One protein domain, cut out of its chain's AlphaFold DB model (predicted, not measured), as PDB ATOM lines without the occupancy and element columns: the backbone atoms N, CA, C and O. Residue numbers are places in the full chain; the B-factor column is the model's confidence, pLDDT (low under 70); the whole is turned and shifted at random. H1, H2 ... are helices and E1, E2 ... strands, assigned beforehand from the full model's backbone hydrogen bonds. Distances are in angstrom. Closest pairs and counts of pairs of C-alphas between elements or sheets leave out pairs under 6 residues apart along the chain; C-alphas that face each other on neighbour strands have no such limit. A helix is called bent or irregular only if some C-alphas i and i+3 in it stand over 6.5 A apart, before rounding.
ATOM      1  N   LYS A  21     187.890 205.226 129.828       93.44
ATOM      2  CA  LYS A  21     188.780 206.163 129.121       93.44
ATOM      3  C   LYS A  21     189.471 207.141 130.075       93.44
ATOM      4  O   LYS A  21     190.621 207.514 129.861       93.44
ATOM      5  N   GLU A  22     188.785 207.569 131.128       95.31
ATOM      6  CA  GLU A  22     189.381 208.428 132.154       95.31
ATOM      7  C   GLU A  22     190.381 207.643 133.006       95.31
ATOM      8  O   GLU A  22     191.463 208.154 133.287       95.31
ATOM      9  N   CYS A  23     190.089 206.378 133.323       95.00
ATOM     10  CA  CYS A  23     191.041 205.475 133.972       95.00
ATOM     11  C   CYS A  23     192.318 205.277 133.133       95.00
ATOM     12  O   CYS A  23     193.414 205.288 133.691       95.00
ATOM     13  N   GLU A  24     192.215 205.170 131.805       94.44
ATOM     14  CA  GLU A  24     193.385 205.131 130.911       94.44
ATOM     15  C   GLU A  24     194.243 206.397 131.010       94.44
ATOM     16  O   GLU A  24     195.472 206.313 131.048       94.44
ATOM     17  N   ILE A  25     193.613 207.574 131.081       95.75
ATOM     18  CA  ILE A  25     194.324 208.847 131.254       95.75
ATOM     19  C   ILE A  25     195.020 208.884 132.617       95.75
ATOM     20  O   ILE A  25     196.193 209.251 132.688       95.75
ATOM     21  N   VAL A  26     194.330 208.467 133.683       96.25
ATOM     22  CA  VAL A  26     194.901 208.385 135.035       96.25
ATOM     23  C   VAL A  26     196.131 207.482 135.047       96.25
ATOM     24  O   VAL A  26     197.182 207.913 135.515       96.25
ATOM     25  N   VAL A  27     196.030 206.261 134.507       95.06
ATOM     26  CA  VAL A  27     197.153 205.309 134.451       95.06
ATOM     27  C   VAL A  27     198.314 205.901 133.661       95.06
ATOM     28  O   VAL A  27     199.440 205.893 134.152       95.06
ATOM     29  N   ARG A  28     198.050 206.462 132.475       94.94
ATOM     30  CA  ARG A  28     199.083 207.093 131.643       94.94
ATOM     31  C   ARG A  28     199.840 208.172 132.417       94.94
ATOM     32  O   ARG A  28     201.068 208.163 132.436       94.94
ATOM     33  N   ASN A  29     199.109 209.064 133.083       95.50
ATOM     34  CA  ASN A  29     199.694 210.183 133.814       95.50
ATOM     35  C   ASN A  29     200.441 209.721 135.074       95.50
ATOM     36  O   ASN A  29     201.530 210.219 135.349       95.50
ATOM     37  N   ALA A  30     199.903 208.744 135.807       94.31
ATOM     38  CA  ALA A  30     200.534 208.198 137.007       94.31
ATOM     39  C   ALA A  30     201.829 207.431 136.703       94.31
ATOM     40  O   ALA A  30     202.795 207.512 137.458       94.31
ATOM     41  N   LEU A  31     201.861 206.703 135.584       92.56
ATOM     42  CA  LEU A  31     203.043 205.973 135.122       92.56
ATOM     43  C   LEU A  31     204.019 206.840 134.320       92.56
ATOM     44  O   LEU A  31     205.109 206.372 134.005       92.56
ATOM     45  N   LYS A  32     203.647 208.091 134.008       93.81
ATOM     46  CA  LYS A  32     204.432 209.024 133.185       93.81
ATOM     47  C   LYS A  32     204.787 208.430 131.815       93.81
ATOM     48  O   LYS A  32     205.880 208.673 131.310       93.81
ATOM     49  N   LEU A  33     203.861 207.662 131.232       91.75
ATOM     50  CA  LEU A  33     204.059 207.051 129.918       91.75
ATOM     51  C   LEU A  33     204.156 208.135 128.844       91.75
ATOM     52  O   LEU A  33     203.398 209.112 128.847       91.75
ATOM     53  N   SER A  34     205.064 207.926 127.902       89.56
ATOM     54  CA  SER A  34     205.157 208.704 126.671       89.56
ATOM     55  C   SER A  34     203.998 208.396 125.712       89.56
ATOM     56  O   SER A  34     203.208 207.477 125.926       89.56
ATOM     57  N   SER A  35     203.873 209.177 124.635       83.44
ATOM     58  CA  SER A  35     202.796 209.023 123.644       83.44
ATOM     59  C   SER A  35     202.780 207.656 122.951       83.44
ATOM     60  O   SER A  35     201.712 207.205 122.541       83.44
ATOM     61  N   ASP A  36     203.945 207.017 122.834       85.62
ATOM     62  CA  ASP A  36     204.128 205.740 122.134       85.62
ATOM     63  C   ASP A  36     204.025 204.533 123.081       85.62
ATOM     64  O   ASP A  36     203.896 203.389 122.643       85.62
ATOM     65  N   GLU A  37     204.046 204.780 124.390       86.75
ATOM     66  CA  GLU A  37     203.889 203.755 125.409       86.75
ATOM     67  C   GLU A  37     202.408 203.553 125.737       86.75
ATOM     68  O   GLU A  37     201.636 204.490 125.967       86.75
ATOM     69  N   SER A  38     201.998 202.289 125.799       82.50
ATOM     70  CA  SER A  38     200.665 201.917 126.250       82.50
ATOM     71  C   SER A  38     200.754 200.821 127.296       82.50
ATOM     72  O   SER A  38     201.633 199.961 127.267       82.50
ATOM     73  N   THR A  39     199.838 200.870 128.253       87.31
ATOM     74  CA  THR A  39     199.686 199.845 129.279       87.31
ATOM     75  C   THR A  39     198.277 199.293 129.185       87.31
ATOM     76  O   THR A  39     197.309 200.045 129.067       87.31
ATOM     77  N   LYS A  40     198.156 197.968 129.244       92.94
ATOM     78  CA  LYS A  40     196.861 197.297 129.207       92.94
ATOM     79  C   LYS A  40     196.214 197.336 130.589       92.94
ATOM     80  O   LYS A  40     196.722 196.719 131.525       92.94
ATOM     81  N   ILE A  41     195.076 198.017 130.698       94.19
ATOM     82  CA  ILE A  41     194.201 197.928 131.870       94.19
ATOM     83  C   ILE A  41     193.442 196.600 131.810       94.19
ATOM     84  O   ILE A  41     192.834 196.269 130.794       94.19
ATOM     85  N   LEU A  42     193.505 195.832 132.895       93.69
ATOM     86  CA  LEU A  42     192.808 194.552 133.045       93.69
ATOM     87  C   LEU A  42     191.453 194.743 133.726       93.69
ATOM     88  O   LEU A  42     190.457 194.166 133.301       93.69
ATOM     89  N   SER A  43     191.416 195.576 134.766       93.19
ATOM     90  CA  SER A  43     190.196 195.941 135.485       93.19
ATOM     91  C   SER A  43     190.412 197.211 136.303       93.19
ATOM     92  O   SER A  43     191.544 197.537 136.665       93.19
ATOM     93  N   TYR A  44     189.328 197.896 136.661       94.31
ATOM     94  CA  TYR A  44     189.356 198.964 137.655       94.31
ATOM     95  C   TYR A  44     188.183 198.834 138.627       94.31
ATOM     96  O   TYR A  44     187.125 198.319 138.271       94.31
ATOM     97  N   ALA A  45     188.388 199.296 139.854       92.31
ATOM     98  CA  ALA A  45     187.377 199.347 140.898       92.31
ATOM     99  C   ALA A  45     187.446 200.694 141.618       92.31
ATOM    100  O   ALA A  45     188.533 201.235 141.839       92.31
ATOM    101  N   LEU A  46     186.282 201.221 141.991       90.69
ATOM    102  CA  LEU A  46     186.160 202.459 142.746       90.69
ATOM    103  C   LEU A  46     185.435 202.177 144.062       90.69
ATOM    104  O   LEU A  46     184.259 201.831 144.076       90.69
ATOM    105  N   GLU A  47     186.147 202.316 145.173       89.06
ATOM    106  CA  GLU A  47     185.636 202.029 146.515       89.06
ATOM    107  C   GLU A  47     185.403 203.341 147.260       89.06
ATOM    108  O   GLU A  47     186.307 204.174 147.333       89.06
ATOM    109  N   LYS A  48     184.220 203.548 147.849       86.81
ATOM    110  CA  LYS A  48     183.987 204.726 148.697       86.81
ATOM    111  C   LYS A  48     184.948 204.691 149.891       86.81
ATOM    112  O   LYS A  48     185.147 203.645 150.510       86.81
ATOM    113  N   GLY A  49     185.564 205.831 150.202       73.00
ATOM    114  CA  GLY A  49     186.420 205.975 151.377       73.00
ATOM    115  C   GLY A  49     185.656 205.644 152.663       73.00
ATOM    116  O   GLY A  49     184.429 205.740 152.707       73.00
ATOM    117  N   SER A  50     186.370 205.244 153.721       67.94
ATOM    118  CA  SER A  50     185.733 204.932 155.005       67.94
ATOM    119  C   SER A  50     184.923 206.127 155.526       67.94
ATOM    120  O   SER A  50     185.301 207.283 155.330       67.94
ATOM    121  N   ASN A  51     183.829 205.850 156.246       58.78
ATOM    122  CA  ASN A  51     182.942 206.883 156.804       58.78
ATOM    123  C   ASN A  51     183.652 207.884 157.740       58.78
ATOM    124  O   ASN A  51     183.117 208.952 158.021       58.78
ATOM    125  N   GLU A  52     184.856 207.563 158.215       53.59
ATOM    126  CA  GLU A  52     185.686 208.444 159.044       53.59
ATOM    127  C   GLU A  52     186.309 209.603 158.253       53.59
ATOM    128  O   GLU A  52     186.681 210.617 158.837       53.59
ATOM    129  N   LEU A  53     186.407 209.470 156.927       54.03
ATOM    130  CA  LEU A  53     186.989 210.472 156.044       54.03
ATOM    131  C   LEU A  53     185.938 211.322 155.334       54.03
ATOM    132  O   LEU A  53     186.339 212.121 154.509       54.03
ATOM    133  N   VAL A  54     184.633 211.199 155.608       57.44
ATOM    134  CA  VAL A  54     183.601 211.969 154.882       57.44
ATOM    135  C   VAL A  54     183.822 213.466 155.092       57.44
ATOM    136  O   VAL A  54     183.580 214.030 156.158       57.44
ATOM    137  N   GLY A  55     184.328 214.119 154.054       59.94
ATOM    138  CA  GLY A  55     184.629 215.534 154.075       59.94
ATOM    139  C   GLY A  55     183.350 216.316 153.862       59.94
ATOM    140  O   GLY A  55     182.563 216.021 152.968       59.94
ATOM    141  N   PHE A  56     183.174 217.400 154.611       65.31
ATOM    142  CA  PHE A  56     182.070 218.323 154.351       65.31
ATOM    143  C   PHE A  56     182.144 218.965 152.947       65.31
ATOM    144  O   PHE A  56     181.172 219.549 152.481       65.31
ATOM    145  N   MET A  57     183.274 218.857 152.242       76.94
ATOM    146  CA  MET A  57     183.540 219.592 151.001       76.94
ATOM    147  C   MET A  57     183.716 218.699 149.766       76.94
ATOM    148  O   MET A  57     184.231 219.160 148.749       76.94
ATOM    149  N   GLY A  58     183.326 217.430 149.855       85.75
ATOM    150  CA  GLY A  58     183.425 216.469 148.762       85.75
ATOM    151  C   GLY A  58     183.382 215.037 149.268       85.75
ATOM    152  O   GLY A  58     183.581 214.775 150.455       85.75
ATOM    153  N   GLU A  59     183.138 214.118 148.348       88.19
ATOM    154  CA  GLU A  59     183.228 212.689 148.609       88.19
ATOM    155  C   GLU A  59     184.563 212.132 148.144       88.19
ATOM    156  O   GLU A  59     185.208 212.671 147.242       88.19
ATOM    157  N   TYR A  60     184.976 211.051 148.794       89.44
ATOM    158  CA  TYR A  60     186.270 210.432 148.572       89.44
ATOM    159  C   TYR A  60     186.104 208.979 148.176       89.44
ATOM    160  O   TYR A  60     185.282 208.259 148.748       89.44
ATOM    161  N   PHE A  61     186.943 208.548 147.246       90.62
ATOM    162  CA  PHE A  61     186.991 207.184 146.756       90.62
ATOM    163  C   PHE A  61     188.443 206.739 146.590       90.62
ATOM    164  O   PHE A  61     189.353 207.551 146.418       90.62
ATOM    165  N   LYS A  62     188.657 205.428 146.628       91.62
ATOM    166  CA  LYS A  62     189.901 204.781 146.233       91.62
ATOM    167  C   LYS A  62     189.694 204.140 144.877       91.62
ATOM    168  O   LYS A  62     188.863 203.246 144.740       91.62
ATOM    169  N   LEU A  63     190.447 204.607 143.891       93.81
ATOM    170  CA  LEU A  63     190.523 203.969 142.588       93.81
ATOM    171  C   LEU A  63     191.645 202.935 142.629       93.81
ATOM    172  O   LEU A  63     192.796 203.282 142.899       93.81
ATOM    173  N   ARG A  64     191.308 201.682 142.340       93.88
ATOM    174  CA  ARG A  64     192.259 200.590 142.127       93.88
ATOM    175  C   ARG A  64     192.229 200.214 140.661       93.88
ATOM    176  O   ARG A  64     191.171 199.855 140.150       93.88
ATOM    177  N   VAL A  65     193.371 200.281 139.989       94.00
ATOM    178  CA  VAL A  65     193.499 199.861 138.591       94.00
ATOM    179  C   VAL A  65     194.501 198.722 138.507       94.00
ATOM    180  O   VAL A  65     195.666 198.883 138.863       94.00
ATOM    181  N   GLN A  66     194.041 197.573 138.029       94.31
ATOM    182  CA  GLN A  66     194.887 196.429 137.718       94.31
ATOM    183  C   GLN A  66     195.387 196.582 136.290       94.31
ATOM    184  O   GLN A  66     194.595 196.712 135.351       94.31
ATOM    185  N   ILE A  67     196.702 196.570 136.125       94.31
ATOM    186  CA  ILE A  67     197.361 196.726 134.833       94.31
ATOM    187  C   ILE A  67     198.297 195.551 134.572       94.31
ATOM    188  O   ILE A  67     198.869 194.983 135.504       94.31
ATOM    189  N   ALA A  68     198.440 195.183 133.300       92.44
ATOM    190  CA  ALA A  68     199.404 194.175 132.886       92.44
ATOM    191  C   ALA A  68     200.832 194.686 133.127       92.44
ATOM    192  O   ALA A  68     201.147 195.832 132.803       92.44
ATOM    193  N   ASP A  69     201.677 193.827 133.685       88.94
ATOM    194  CA  ASP A  69     203.083 194.111 133.947       88.94
ATOM    195  C   ASP A  69     203.894 192.824 133.807       88.94
ATOM    196  O   ASP A  69     203.888 191.965 134.686       88.94
ATOM    197  N   GLU A  70     204.587 192.692 132.680       85.69
ATOM    198  CA  GLU A  70     205.401 191.517 132.356       85.69
ATOM    199  C   GLU A  70     206.639 191.380 133.254       85.69
ATOM    200  O   GLU A  70     207.225 190.304 133.332       85.69
ATOM    201  N   GLN A  71     207.037 192.453 133.947       83.31
ATOM    202  CA  GLN A  71     208.160 192.432 134.886       83.31
ATOM    203  C   GLN A  71     207.739 191.936 136.276       83.31
ATOM    204  O   GLN A  71     208.582 191.635 137.123       83.31
ATOM    205  N   SER A  72     206.431 191.851 136.523       82.56
ATOM    206  CA  SER A  72     205.858 191.343 137.762       82.56
ATOM    207  C   SER A  72     205.750 189.807 137.716       82.56
ATOM    208  O   SER A  72     205.309 189.257 136.706       82.56
ATOM    209  N   PRO A  73     206.069 189.080 138.809       81.75
ATOM    210  CA  PRO A  73     205.895 187.623 138.880       81.75
ATOM    211  C   PRO A  73     204.454 187.158 138.635       81.75
ATOM    212  O   PRO A  73     204.217 186.020 138.241       81.75
ATOM    213  N   GLU A  74     203.490 188.037 138.907       85.12
ATOM    214  CA  GLU A  74     202.056 187.787 138.769       85.12
ATOM    215  C   GLU A  74     201.539 188.216 137.385       85.12
ATOM    216  O   GLU A  74     200.365 188.020 137.079       85.12
ATOM    217  N   GLY A  75     202.398 188.808 136.544       88.44
ATOM    218  CA  GLY A  75     202.036 189.378 135.244       88.44
ATOM    219  C   GLY A  75     201.182 190.647 135.345       88.44
ATOM    220  O   GLY A  75     200.692 191.158 134.334       88.44
ATOM    221  N   THR A  76     200.960 191.146 136.564       91.06
ATOM    222  CA  THR A  76     200.069 192.270 136.865       91.06
ATOM    223  C   THR A  76     200.624 193.138 137.983       91.06
ATOM    224  O   THR A  76     201.315 192.641 138.875       91.06
ATOM    225  N   ARG A  77     200.255 194.418 137.999       91.06
ATOM    226  CA  ARG A  77     200.474 195.325 139.133       91.06
ATOM    227  C   ARG A  77     199.226 196.167 139.392       91.06
ATOM    228  O   ARG A  77     198.458 196.452 138.476       91.06
ATOM    229  N   GLU A  78     199.062 196.605 140.636       91.25
ATOM    230  CA  GLU A  78     197.967 197.489 141.045       91.25
ATOM    231  C   GLU A  78     198.451 198.941 141.157       91.25
ATOM    232  O   GLU A  78     199.479 199.223 141.777       91.25
ATOM    233  N   LEU A  79     197.691 199.868 140.576       92.19
ATOM    234  CA  LEU A  79     197.806 201.305 140.797       92.19
ATOM    235  C   LEU A  79     196.672 201.760 141.723       92.19
ATOM    236  O   LEU A  79     195.499 201.572 141.401       92.19
ATOM    237  N   CYS A  80     197.029 202.398 142.839       93.50
ATOM    238  CA  CYS A  80     196.078 202.984 143.784       93.50
ATOM    239  C   CYS A  80     196.091 204.508 143.679       93.50
ATOM    240  O   CYS A  80     197.148 205.138 143.777       93.50
ATOM    241  N   CYS A  81     194.914 205.104 143.516       94.12
ATOM    242  CA  CYS A  81     194.737 206.549 143.475       94.12
ATOM    243  C   CYS A  81     193.651 206.996 144.450       94.12
ATOM    244  O   CYS A  81     192.663 206.299 144.692       94.12
ATOM    245  N   PHE A  82     193.820 208.206 144.965       93.44
ATOM    246  CA  PHE A  82     192.809 208.896 145.740       93.44
ATOM    247  C   PHE A  82     191.934 209.728 144.807       93.44
ATOM    248  O   PHE A  82     192.429 210.585 144.081       93.44
ATOM    249  N   VAL A  83     190.629 209.502 144.828       93.12
ATOM    250  CA  VAL A  83     189.670 210.276 144.039       93.12
ATOM    251  C   VAL A  83     188.866 211.139 144.987       93.12
ATOM    252  O   VAL A  83     188.321 210.651 145.975       93.12
ATOM    253  N   LYS A  84     188.763 212.422 144.666       92.31
ATOM    254  CA  LYS A  84     187.841 213.335 145.328       92.31
ATOM    255  C   LYS A  84     186.842 213.827 144.299       92.31
ATOM    256  O   LYS A  84     187.249 214.293 143.238       92.31
ATOM    257  N   SER A  85     185.558 213.772 144.618       91.31
ATOM    258  CA  SER A  85     184.488 214.304 143.776       91.31
ATOM    259  C   SER A  85     183.614 215.283 144.545       91.31
ATOM    260  O   SER A  85     183.618 215.337 145.780       91.31
ATOM    261  N   VAL A  86     182.806 216.042 143.812       90.56
ATOM    262  CA  VAL A  86     181.617 216.667 144.391       90.56
ATOM    263  C   VAL A  86     180.730 215.594 145.047       90.56
ATOM    264  O   VAL A  86     180.756 214.437 144.613       90.56
ATOM    265  N   PRO A  87     179.944 215.942 146.080       88.75
ATOM    266  CA  PRO A  87     179.078 214.981 146.757       88.75
ATOM    267  C   PRO A  87     178.097 214.299 145.799       88.75
ATOM    268  O   PRO A  87     177.267 214.952 145.171       88.75
ATOM    269  N   VAL A  88     178.180 212.981 145.664       85.25
ATOM    270  CA  VAL A  88     177.273 212.154 144.860       85.25
ATOM    271  C   VAL A  88     176.087 211.696 145.695       85.25
ATOM    272  O   VAL A  88     174.965 211.744 145.208       85.25
ATOM    273  N   SER A  89     176.296 211.347 146.968       82.62
ATOM    274  CA  SER A  89     175.206 210.848 147.816       82.62
ATOM    275  C   SER A  89     174.393 211.930 148.542       82.62
ATOM    276  O   SER A  89     173.506 211.587 149.319       82.62
ATOM    277  N   ASN A  90     174.715 213.222 148.387       85.06
ATOM    278  CA  ASN A  90     174.024 214.313 149.089       85.06
ATOM    279  C   ASN A  90     173.856 215.555 148.200       85.06
ATOM    280  O   ASN A  90     174.790 216.339 148.009       85.06
ATOM    281  N   GLU A  91     172.639 215.758 147.696       87.38
ATOM    282  CA  GLU A  91     172.300 216.863 146.791       87.38
ATOM    283  C   GLU A  91     172.411 218.246 147.443       87.38
ATOM    284  O   GLU A  91     172.906 219.183 146.818       87.38
ATOM    285  N   LEU A  92     172.013 218.391 148.711       87.62
ATOM    286  CA  LEU A  92     172.105 219.672 149.424       87.62
ATOM    287  C   LEU A  92     173.564 220.101 149.599       87.62
ATOM    288  O   LEU A  92     173.921 221.266 149.413       87.62
ATOM    289  N   GLN A  93     174.425 219.140 149.928       86.44
ATOM    290  CA  GLN A  93     175.857 219.371 150.051       86.44
ATOM    291  C   GLN A  93     176.481 219.701 148.691       86.44
ATOM    292  O   GLN A  93     177.286 220.629 148.596       86.44
ATOM    293  N   ARG A  94     176.081 218.988 147.629       88.94
ATOM    294  CA  ARG A  94     176.481 219.285 146.249       88.94
ATOM    295  C   ARG A  94     176.121 220.714 145.856       88.94
ATOM    296  O   ARG A  94     177.009 221.446 145.424       88.94
ATOM    297  N   ALA A  95     174.874 221.129 146.073       89.94
ATOM    298  CA  ALA A  95     174.407 222.471 145.741       89.94
ATOM    299  C   ALA A  95     175.232 223.557 146.457       89.94
ATOM    300  O   ALA A  95     175.629 224.553 145.849       89.94
ATOM    301  N   GLU A  96     175.575 223.350 147.733       89.00
ATOM    302  CA  GLU A  96     176.446 224.274 148.465       89.00
ATOM    303  C   GLU A  96     177.893 224.290 147.941       89.00
ATOM    304  O   GLU A  96     178.508 225.362 147.854       89.00
ATOM    305  N   CYS A  97     178.447 223.131 147.570       87.69
ATOM    306  CA  CYS A  97     179.771 223.022 146.951       87.69
ATOM    307  C   CYS A  97     179.832 223.752 145.599       87.69
ATOM    308  O   CYS A  97     180.797 224.483 145.340       87.69
ATOM    309  N   GLU A  98     178.802 223.594 144.768       90.12
ATOM    310  CA  GLU A  98     178.664 224.242 143.460       90.12
ATOM    311  C   GLU A  98     178.496 225.756 143.609       90.12
ATOM    312  O   GLU A  98     179.269 226.523 143.030       90.12
ATOM    313  N   ARG A  99     177.588 226.204 144.488       92.06
ATOM    314  CA  ARG A  99     177.368 227.630 144.785       92.06
ATOM    315  C   ARG A  99     178.657 228.336 145.208       92.06
ATOM    316  O   ARG A  99     178.912 229.475 144.818       92.06
ATOM    317  N   LYS A 100     179.504 227.662 145.992       89.38
ATOM    318  CA  LYS A 100     180.791 228.202 146.472       89.38
ATOM    319  C   LYS A 100     181.951 227.999 145.495       89.38
ATOM    320  O   LYS A 100     183.063 228.470 145.784       89.38
ATOM    321  N   ASN A 101     181.709 227.339 144.359       90.06
ATOM    322  CA  ASN A 101     182.714 226.944 143.373       90.06
ATOM    323  C   ASN A 101     183.904 226.221 144.025       90.06
ATOM    324  O   ASN A 101     185.063 226.501 143.712       90.06
ATOM    325  N   PHE A 102     183.626 225.346 144.994       89.00
ATOM    326  CA  PHE A 102     184.675 224.748 145.817       89.00
ATOM    327  C   PHE A 102     185.632 223.900 144.977       89.00
ATOM    328  O   PHE A 102     186.843 224.105 144.998       89.00
ATOM    329  N   PHE A 103     185.066 223.031 144.145       90.31
ATOM    330  CA  PHE A 103     185.830 222.113 143.311       90.31
ATOM    331  C   PHE A 103     186.686 222.817 142.259       90.31
ATOM    332  O   PHE A 103     187.853 222.487 142.072       90.31
ATOM    333  N   ARG A 104     186.157 223.881 141.646       92.25
ATOM    334  CA  ARG A 104     186.922 224.722 140.718       92.25
ATOM    335  C   ARG A 104     188.159 225.337 141.382       92.25
ATOM    336  O   ARG A 104     189.213 225.419 140.753       92.25
ATOM    337  N   LYS A 105     188.039 225.783 142.638       94.25
ATOM    338  CA  LYS A 105     189.173 226.325 143.405       94.25
ATOM    339  C   LYS A 105     190.203 225.242 143.702       94.25
ATOM    340  O   LYS A 105     191.391 225.501 143.564       94.25
ATOM    341  N   GLU A 106     189.754 224.045 144.063       93.81
ATOM    342  CA  GLU A 106     190.639 222.916 144.352       93.81
ATOM    343  C   GLU A 106     191.396 222.434 143.108       93.81
ATOM    344  O   GLU A 106     192.615 222.284 143.158       93.81
ATOM    345  N   ILE A 107     190.718 222.308 141.963       94.25
ATOM    346  CA  ILE A 107     191.364 222.006 140.678       94.25
ATOM    347  C   ILE A 107     192.434 223.057 140.365       94.25
ATOM    348  O   ILE A 107     193.574 222.699 140.089       94.25
ATOM    349  N   CYS A 108     192.102 224.350 140.473       95.50
ATOM    350  CA  CYS A 108     193.057 225.443 140.260       95.50
ATOM    351  C   CYS A 108     194.252 225.376 141.228       95.50
ATOM    352  O   CYS A 108     195.394 225.629 140.836       95.50
ATOM    353  N   ALA A 109     194.011 224.997 142.486       95.69
ATOM    354  CA  ALA A 109     195.071 224.831 143.467       95.69
ATOM    355  C   ALA A 109     196.078 223.766 143.016       95.69
ATOM    356  O   ALA A 109     197.272 224.052 143.001       95.69
ATOM    357  N   TYR A 110     195.622 222.589 142.579       94.69
ATOM    358  CA  TYR A 110     196.516 221.519 142.121       94.69
ATOM    359  C   TYR A 110     197.165 221.799 140.760       94.69
ATOM    360  O   TYR A 110     198.356 221.542 140.598       94.69
ATOM    361  N   THR A 111     196.426 222.333 139.785       92.12
ATOM    362  CA  THR A 111     196.931 222.458 138.406       92.12
ATOM    363  C   THR A 111     197.709 223.744 138.141       92.12
ATOM    364  O   THR A 111     198.571 223.754 137.266       92.12
ATOM    365  N   ALA A 112     197.440 224.824 138.881       92.94
ATOM    366  CA  ALA A 112     198.079 226.118 138.657       92.94
ATOM    367  C   ALA A 112     198.933 226.567 139.846       92.94
ATOM    368  O   ALA A 112     200.094 226.925 139.665       92.94
ATOM    369  N   ILE A 113     198.390 226.563 141.065       95.62
ATOM    370  CA  ILE A 113     199.080 227.165 142.218       95.62
ATOM    371  C   ILE A 113     200.210 226.254 142.711       95.62
ATOM    372  O   ILE A 113     201.376 226.643 142.670       95.62
ATOM    373  N   LEU A 114     199.883 225.032 143.135       94.19
ATOM    374  CA  LEU A 114     200.838 224.070 143.688       94.19
ATOM    375  C   LEU A 114     201.886 223.668 142.650       94.19
ATOM    376  O   LEU A 114     203.072 223.649 142.967       94.19
ATOM    377  N   ALA A 115     201.477 223.463 141.395       89.56
ATOM    378  CA  ALA A 115     202.397 223.194 140.293       89.56
ATOM    379  C   ALA A 115     203.431 224.319 140.086       89.56
ATOM    380  O   ALA A 115     204.590 224.048 139.773       89.56
ATOM    381  N   ASN A 116     203.047 225.586 140.281       93.06
ATOM    382  CA  ASN A 116     203.980 226.708 140.180       93.06
ATOM    383  C   ASN A 116     204.869 226.849 141.417       93.06
ATOM    384  O   ASN A 116     206.053 227.137 141.267       93.06
ATOM    385  N   ILE A 117     204.335 226.614 142.618       94.19
ATOM    386  CA  ILE A 117     205.118 226.674 143.861       94.19
ATOM    387  C   ILE A 117     206.151 225.539 143.912       94.19
ATOM    388  O   ILE A 117     207.291 225.774 144.307       94.19
ATOM    389  N   GLN A 118     205.798 224.333 143.453       92.69
ATOM    390  CA  GLN A 118     206.681 223.162 143.433       92.69
ATOM    391  C   GLN A 118     208.005 223.418 142.693       92.69
ATOM    392  O   GLN A 118     209.022 222.839 143.062       92.69
ATOM    393  N   LYS A 119     208.025 224.318 141.697       93.06
ATOM    394  CA  LYS A 119     209.238 224.706 140.949       93.06
ATOM    395  C   LYS A 119     210.324 225.328 141.832       93.06
ATOM    396  O   LYS A 119     211.490 225.318 141.453       93.06
ATOM    397  N   TYR A 120     209.940 225.880 142.981       95.25
ATOM    398  CA  TYR A 120     210.839 226.540 143.927       95.25
ATOM    399  C   TYR A 120     211.193 225.664 145.133       95.25
ATOM    400  O   TYR A 120     211.979 226.084 145.979       95.25
ATOM    401  N   ALA A 121     210.629 224.459 145.229       93.44
ATOM    402  CA  ALA A 121     210.911 223.519 146.302       93.44
ATOM    403  C   ALA A 121     211.753 222.347 145.796       93.44
ATOM    404  O   ALA A 121     211.511 221.797 144.725       93.44
ATOM    405  N   THR A 122     212.728 221.934 146.602       92.00
ATOM    406  CA  THR A 122     213.558 220.749 146.336       92.00
ATOM    407  C   THR A 122     212.865 219.447 146.729       92.00
ATOM    408  O   THR A 122     213.279 218.370 146.306       92.00
ATOM    409  N   THR A 123     211.806 219.536 147.532       91.75
ATOM    410  CA  THR A 123     210.999 218.409 147.993       91.75
ATOM    411  C   THR A 123     209.584 218.499 147.443       91.75
ATOM    412  O   THR A 123     209.085 219.578 147.116       91.75
ATOM    413  N   LYS A 124     208.924 217.346 147.339       90.56
ATOM    414  CA  LYS A 124     207.527 217.249 146.923       90.56
ATOM    415  C   LYS A 124     206.615 217.872 147.984       90.56
ATOM    416  O   LYS A 124     206.633 217.443 149.133       90.56
ATOM    417  N   LEU A 125     205.836 218.879 147.593       90.38
ATOM    418  CA  LEU A 125     204.988 219.662 148.500       90.38
ATOM    419  C   LEU A 125     203.548 219.150 148.596       90.38
ATOM    420  O   LEU A 125     202.862 219.423 149.578       90.38
ATOM    421  N   SER A 126     203.070 218.445 147.573       92.38
ATOM    422  CA  SER A 126     201.693 217.960 147.493       92.38
ATOM    423  C   SER A 126     201.616 216.609 146.792       92.38
ATOM    424  O   SER A 126     202.557 216.197 146.110       92.38
ATOM    425  N   ALA A 127     200.466 215.946 146.923       93.12
ATOM    426  CA  ALA A 127     200.127 214.794 146.094       93.12
ATOM    427  C   ALA A 127     200.229 215.155 144.602       93.12
ATOM    428  O   ALA A 127     199.867 216.271 144.203       93.12
ATOM    429  N   GLU A 128     200.721 214.222 143.785       93.50
ATOM    430  CA  GLU A 128     200.639 214.368 142.327       93.50
ATOM    431  C   GLU A 128     199.171 214.309 141.880       93.50
ATOM    432  O   GLU A 128     198.382 213.522 142.402       93.50
ATOM    433  N   CYS A 129     198.800 215.159 140.921       96.12
ATOM    434  CA  CYS A 129     197.463 215.191 140.338       96.12
ATOM    435  C   CYS A 129     197.495 214.512 138.969       96.12
ATOM    436  O   CYS A 129     198.145 215.006 138.048       96.12
ATOM    437  N   TYR A 130     196.809 213.377 138.848       96.69
ATOM    438  CA  TYR A 130     196.816 212.553 137.641       96.69
ATOM    439  C   TYR A 130     195.694 212.910 136.679       96.69
ATOM    440  O   TYR A 130     195.851 212.747 135.474       96.69
ATOM    441  N   TYR A 131     194.556 213.390 137.174       97.25
ATOM    442  CA  TYR A 131     193.423 213.730 136.322       97.25
ATOM    443  C   TYR A 131     192.506 214.739 137.004       97.25
ATOM    444  O   TYR A 131     192.345 214.721 138.224       97.25
ATOM    445  N   THR A 132     191.882 215.605 136.209       95.81
ATOM    446  CA  THR A 132     190.851 216.532 136.674       95.81
ATOM    447  C   THR A 132     189.693 216.573 135.685       95.81
ATOM    448  O   THR A 132     189.878 216.519 134.470       95.81
ATOM    449  N   ARG A 133     188.487 216.704 136.234       93.94
ATOM    450  CA  ARG A 133     187.238 217.013 135.533       93.94
ATOM    451  C   ARG A 133     186.527 218.095 136.340       93.94
ATOM    452  O   ARG A 133     186.895 218.347 137.482       93.94
ATOM    453  N   SER A 134     185.527 218.773 135.789       90.75
ATOM    454  CA  SER A 134     184.847 219.884 136.484       90.75
ATOM    455  C   SER A 134     184.271 219.526 137.865       90.75
ATOM    456  O   SER A 134     184.060 220.412 138.690       90.75
ATOM    457  N   ASP A 135     184.022 218.244 138.107       91.06
ATOM    458  CA  ASP A 135     183.338 217.660 139.257       91.06
ATOM    459  C   ASP A 135     184.213 216.686 140.075       91.06
ATOM    460  O   ASP A 135     183.761 216.217 141.120       91.06
ATOM    461  N   LEU A 136     185.440 216.371 139.637       93.31
ATOM    462  CA  LEU A 136     186.350 215.470 140.356       93.31
ATOM    463  C   LEU A 136     187.839 215.744 140.087       93.31
ATOM    464  O   LEU A 136     188.221 216.373 139.101       93.31
ATOM    465  N   LEU A 137     188.693 215.224 140.962       95.06
ATOM    466  CA  LEU A 137     190.129 215.105 140.741       95.06
ATOM    467  C   LEU A 137     190.645 213.751 141.230       95.06
ATOM    468  O   LEU A 137     190.154 213.201 142.217       95.06
ATOM    469  N   VAL A 138     191.652 213.237 140.533       96.25
ATOM    470  CA  VAL A 138     192.353 211.995 140.860       96.25
ATOM    471  C   VAL A 138     193.787 212.336 141.226       96.25
ATOM    472  O   VAL A 138     194.514 212.951 140.445       96.25
ATOM    473  N   LEU A 139     194.175 211.937 142.426       95.62
ATOM    474  CA  LEU A 139     195.436 212.246 143.071       95.62
ATOM    475  C   LEU A 139     196.190 210.961 143.423       95.62
ATOM    476  O   LEU A 139     195.617 209.874 143.533       95.62
ATOM    477  N   GLU A 140     197.481 211.110 143.667       94.75
ATOM    478  CA  GLU A 140     198.303 210.111 144.339       94.75
ATOM    479  C   GLU A 140     197.698 209.681 145.683       94.75
ATOM    480  O   GLU A 140     197.317 210.513 146.513       94.75
ATOM    481  N   ASP A 141     197.652 208.368 145.926       91.25
ATOM    482  CA  ASP A 141     197.316 207.837 147.245       91.25
ATOM    483  C   ASP A 141     198.538 207.926 148.175       91.25
ATOM    484  O   ASP A 141     199.440 207.084 148.157       91.25
ATOM    485  N   LEU A 142     198.552 208.959 149.021       85.62
ATOM    486  CA  LEU A 142     199.633 209.200 149.979       85.62
ATOM    487  C   LEU A 142     199.775 208.089 151.033       85.62
ATOM    488  O   LEU A 142     200.872 207.901 151.559       85.62
ATOM    489  N   PHE A 143     198.717 207.325 151.334       78.81
ATOM    490  CA  PHE A 143     198.825 206.188 152.254       78.81
ATOM    491  C   PHE A 143     199.548 205.015 151.593       78.81
ATOM    492  O   PHE A 143     200.395 204.383 152.224       78.81
ATOM    493  N   ALA A 144     199.267 204.751 150.315       67.25
ATOM    494  CA  ALA A 144     199.989 203.738 149.546       67.25
ATOM    495  C   ALA A 144     201.464 204.133 149.324       67.25
ATOM    496  O   ALA A 144     202.365 203.294 149.446       67.25
ATOM    497  N   ALA A 145     201.726 205.418 149.065       59.06
ATOM    498  CA  ALA A 145     203.079 205.942 148.887       59.06
ATOM    499  C   ALA A 145     203.913 205.860 150.180       59.06
ATOM    500  O   ALA A 145     205.051 205.390 150.155       59.06
ATOM    501  N   ALA A 146     203.344 206.243 151.329       55.56
ATOM    502  CA  ALA A 146     204.045 206.208 152.616       55.56
ATOM    503  C   ALA A 146     204.481 204.789 153.025       55.56
ATOM    504  O   ALA A 146     205.566 204.611 153.581       55.56
ATOM    505  N   ILE A 147     203.673 203.771 152.712       49.62
ATOM    506  CA  ILE A 147     204.009 202.365 152.993       49.62
ATOM    507  C   ILE A 147     205.151 201.883 152.084       49.62
ATOM    508  O   ILE A 147     206.065 201.215 152.565       49.62
ATOM    509  N   SER A 148     205.156 202.291 150.811       42.81
ATOM    510  CA  SER A 148     206.207 201.932 149.842       42.81
ATOM    511  C   SER A 148     207.583 202.527 150.185       42.81
ATOM    512  O   SER A 148     208.611 201.974 149.804       42.81
TER     513      SER A 148
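Overview. This is residues 21 to 148 of the 178 residues of an uncharacterized protein of Bactrocera dorsalis (UniProt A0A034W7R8). A twisted sheet of five antiparallel strands, E1 to E5, curls round helix H1, which sits in its hollow, while the longest helix, H3, packs over E5 and E4 and short H4 packs on E3. H2 lies off the sheet at one end of the model, and residues 119 to 124, between H3 and E4, stick out. The 128 printed residues hold four named helices and five named strands, in the order H1 E1 E2 E3 H2 H3 E4 E5 H4; the sheet order is E1 E2 E3 E5 E4 and the class is mixed, helices and strands. The whole is compact, with a radius of gyration of the C-alphas of 15.8 A and spans of 47 by 37 by 29 A.

Arrangement. The sheet runs E1, residues 41 to 48, E2, 59 to 68, E3, 76 to 85, E5, 136 to 140, and E4, 129 to 133. E1 E2 E3 is a meander, each strand the antiparallel neighbour of the one before. N 45 and O 64 of E1 and E2 are 2.9 A apart, N 61 and O 83 of E2 and E3 2.8 A, N 82 and O 139 of E3 and E5 2.8 A, and N 138 and O 131 of the hairpin E4 and E5 2.8 A, each within hydrogen-bond range. H1, residues 21 to 31, is on the sheet, and its closest C-alphas to E4 are those of Val 26 and Tyr 130, 5.3 A apart. H3, residues 102 to 118, is over E5 and E4 at a height over the sheet of 10.7 A; it only just runs along the strands, at 29 degrees to E4 on the local plane. H4, residues 142 to 148, is on the sheet; the closest C-alphas of E3 and H4 are those of Cys 80 and Ala 144, 7.0 A apart. With H3 and H4 on one face and H1 on the other, there are three layers, helices on both faces of a sheet. H2, residues 91 to 99, is not on the sheet; it is close to H3 but not clearly touching, with C-alphas 97 and 103 7.1 A apart. E3, H2 H3 and E4 form a split strand-helix-strand unit, two strands running the same way with E5 between them, and its crossover is right-handed. Every O i to N i+4 pair is within hydrogen-bond range in H1, H2 and H4; in H3 11 of 13 are.

Along the chain. H1 begins at C-alpha 21, (188.780, 206.163, 129.121). E2 is 29.2 A long, E3 27.9 A, E1 20.8 A and H3 22.2 A. H3 has a kink of 30 degrees near residue 109 and is only just irregular, C-alphas 111 and 114 being 6.8 A apart. H4 ends at C-alpha 148, (206.207, 201.932, 149.842).

Size, cuts and confidence. The C-alphas of Pro 73 and Arg 99, the two farthest apart, are 49.5 A apart. The printed part has no cut, and no link is long. Residues 50 to 56 and 144 to 148 have pLDDT under 70; the mean of the printed part is 87.9.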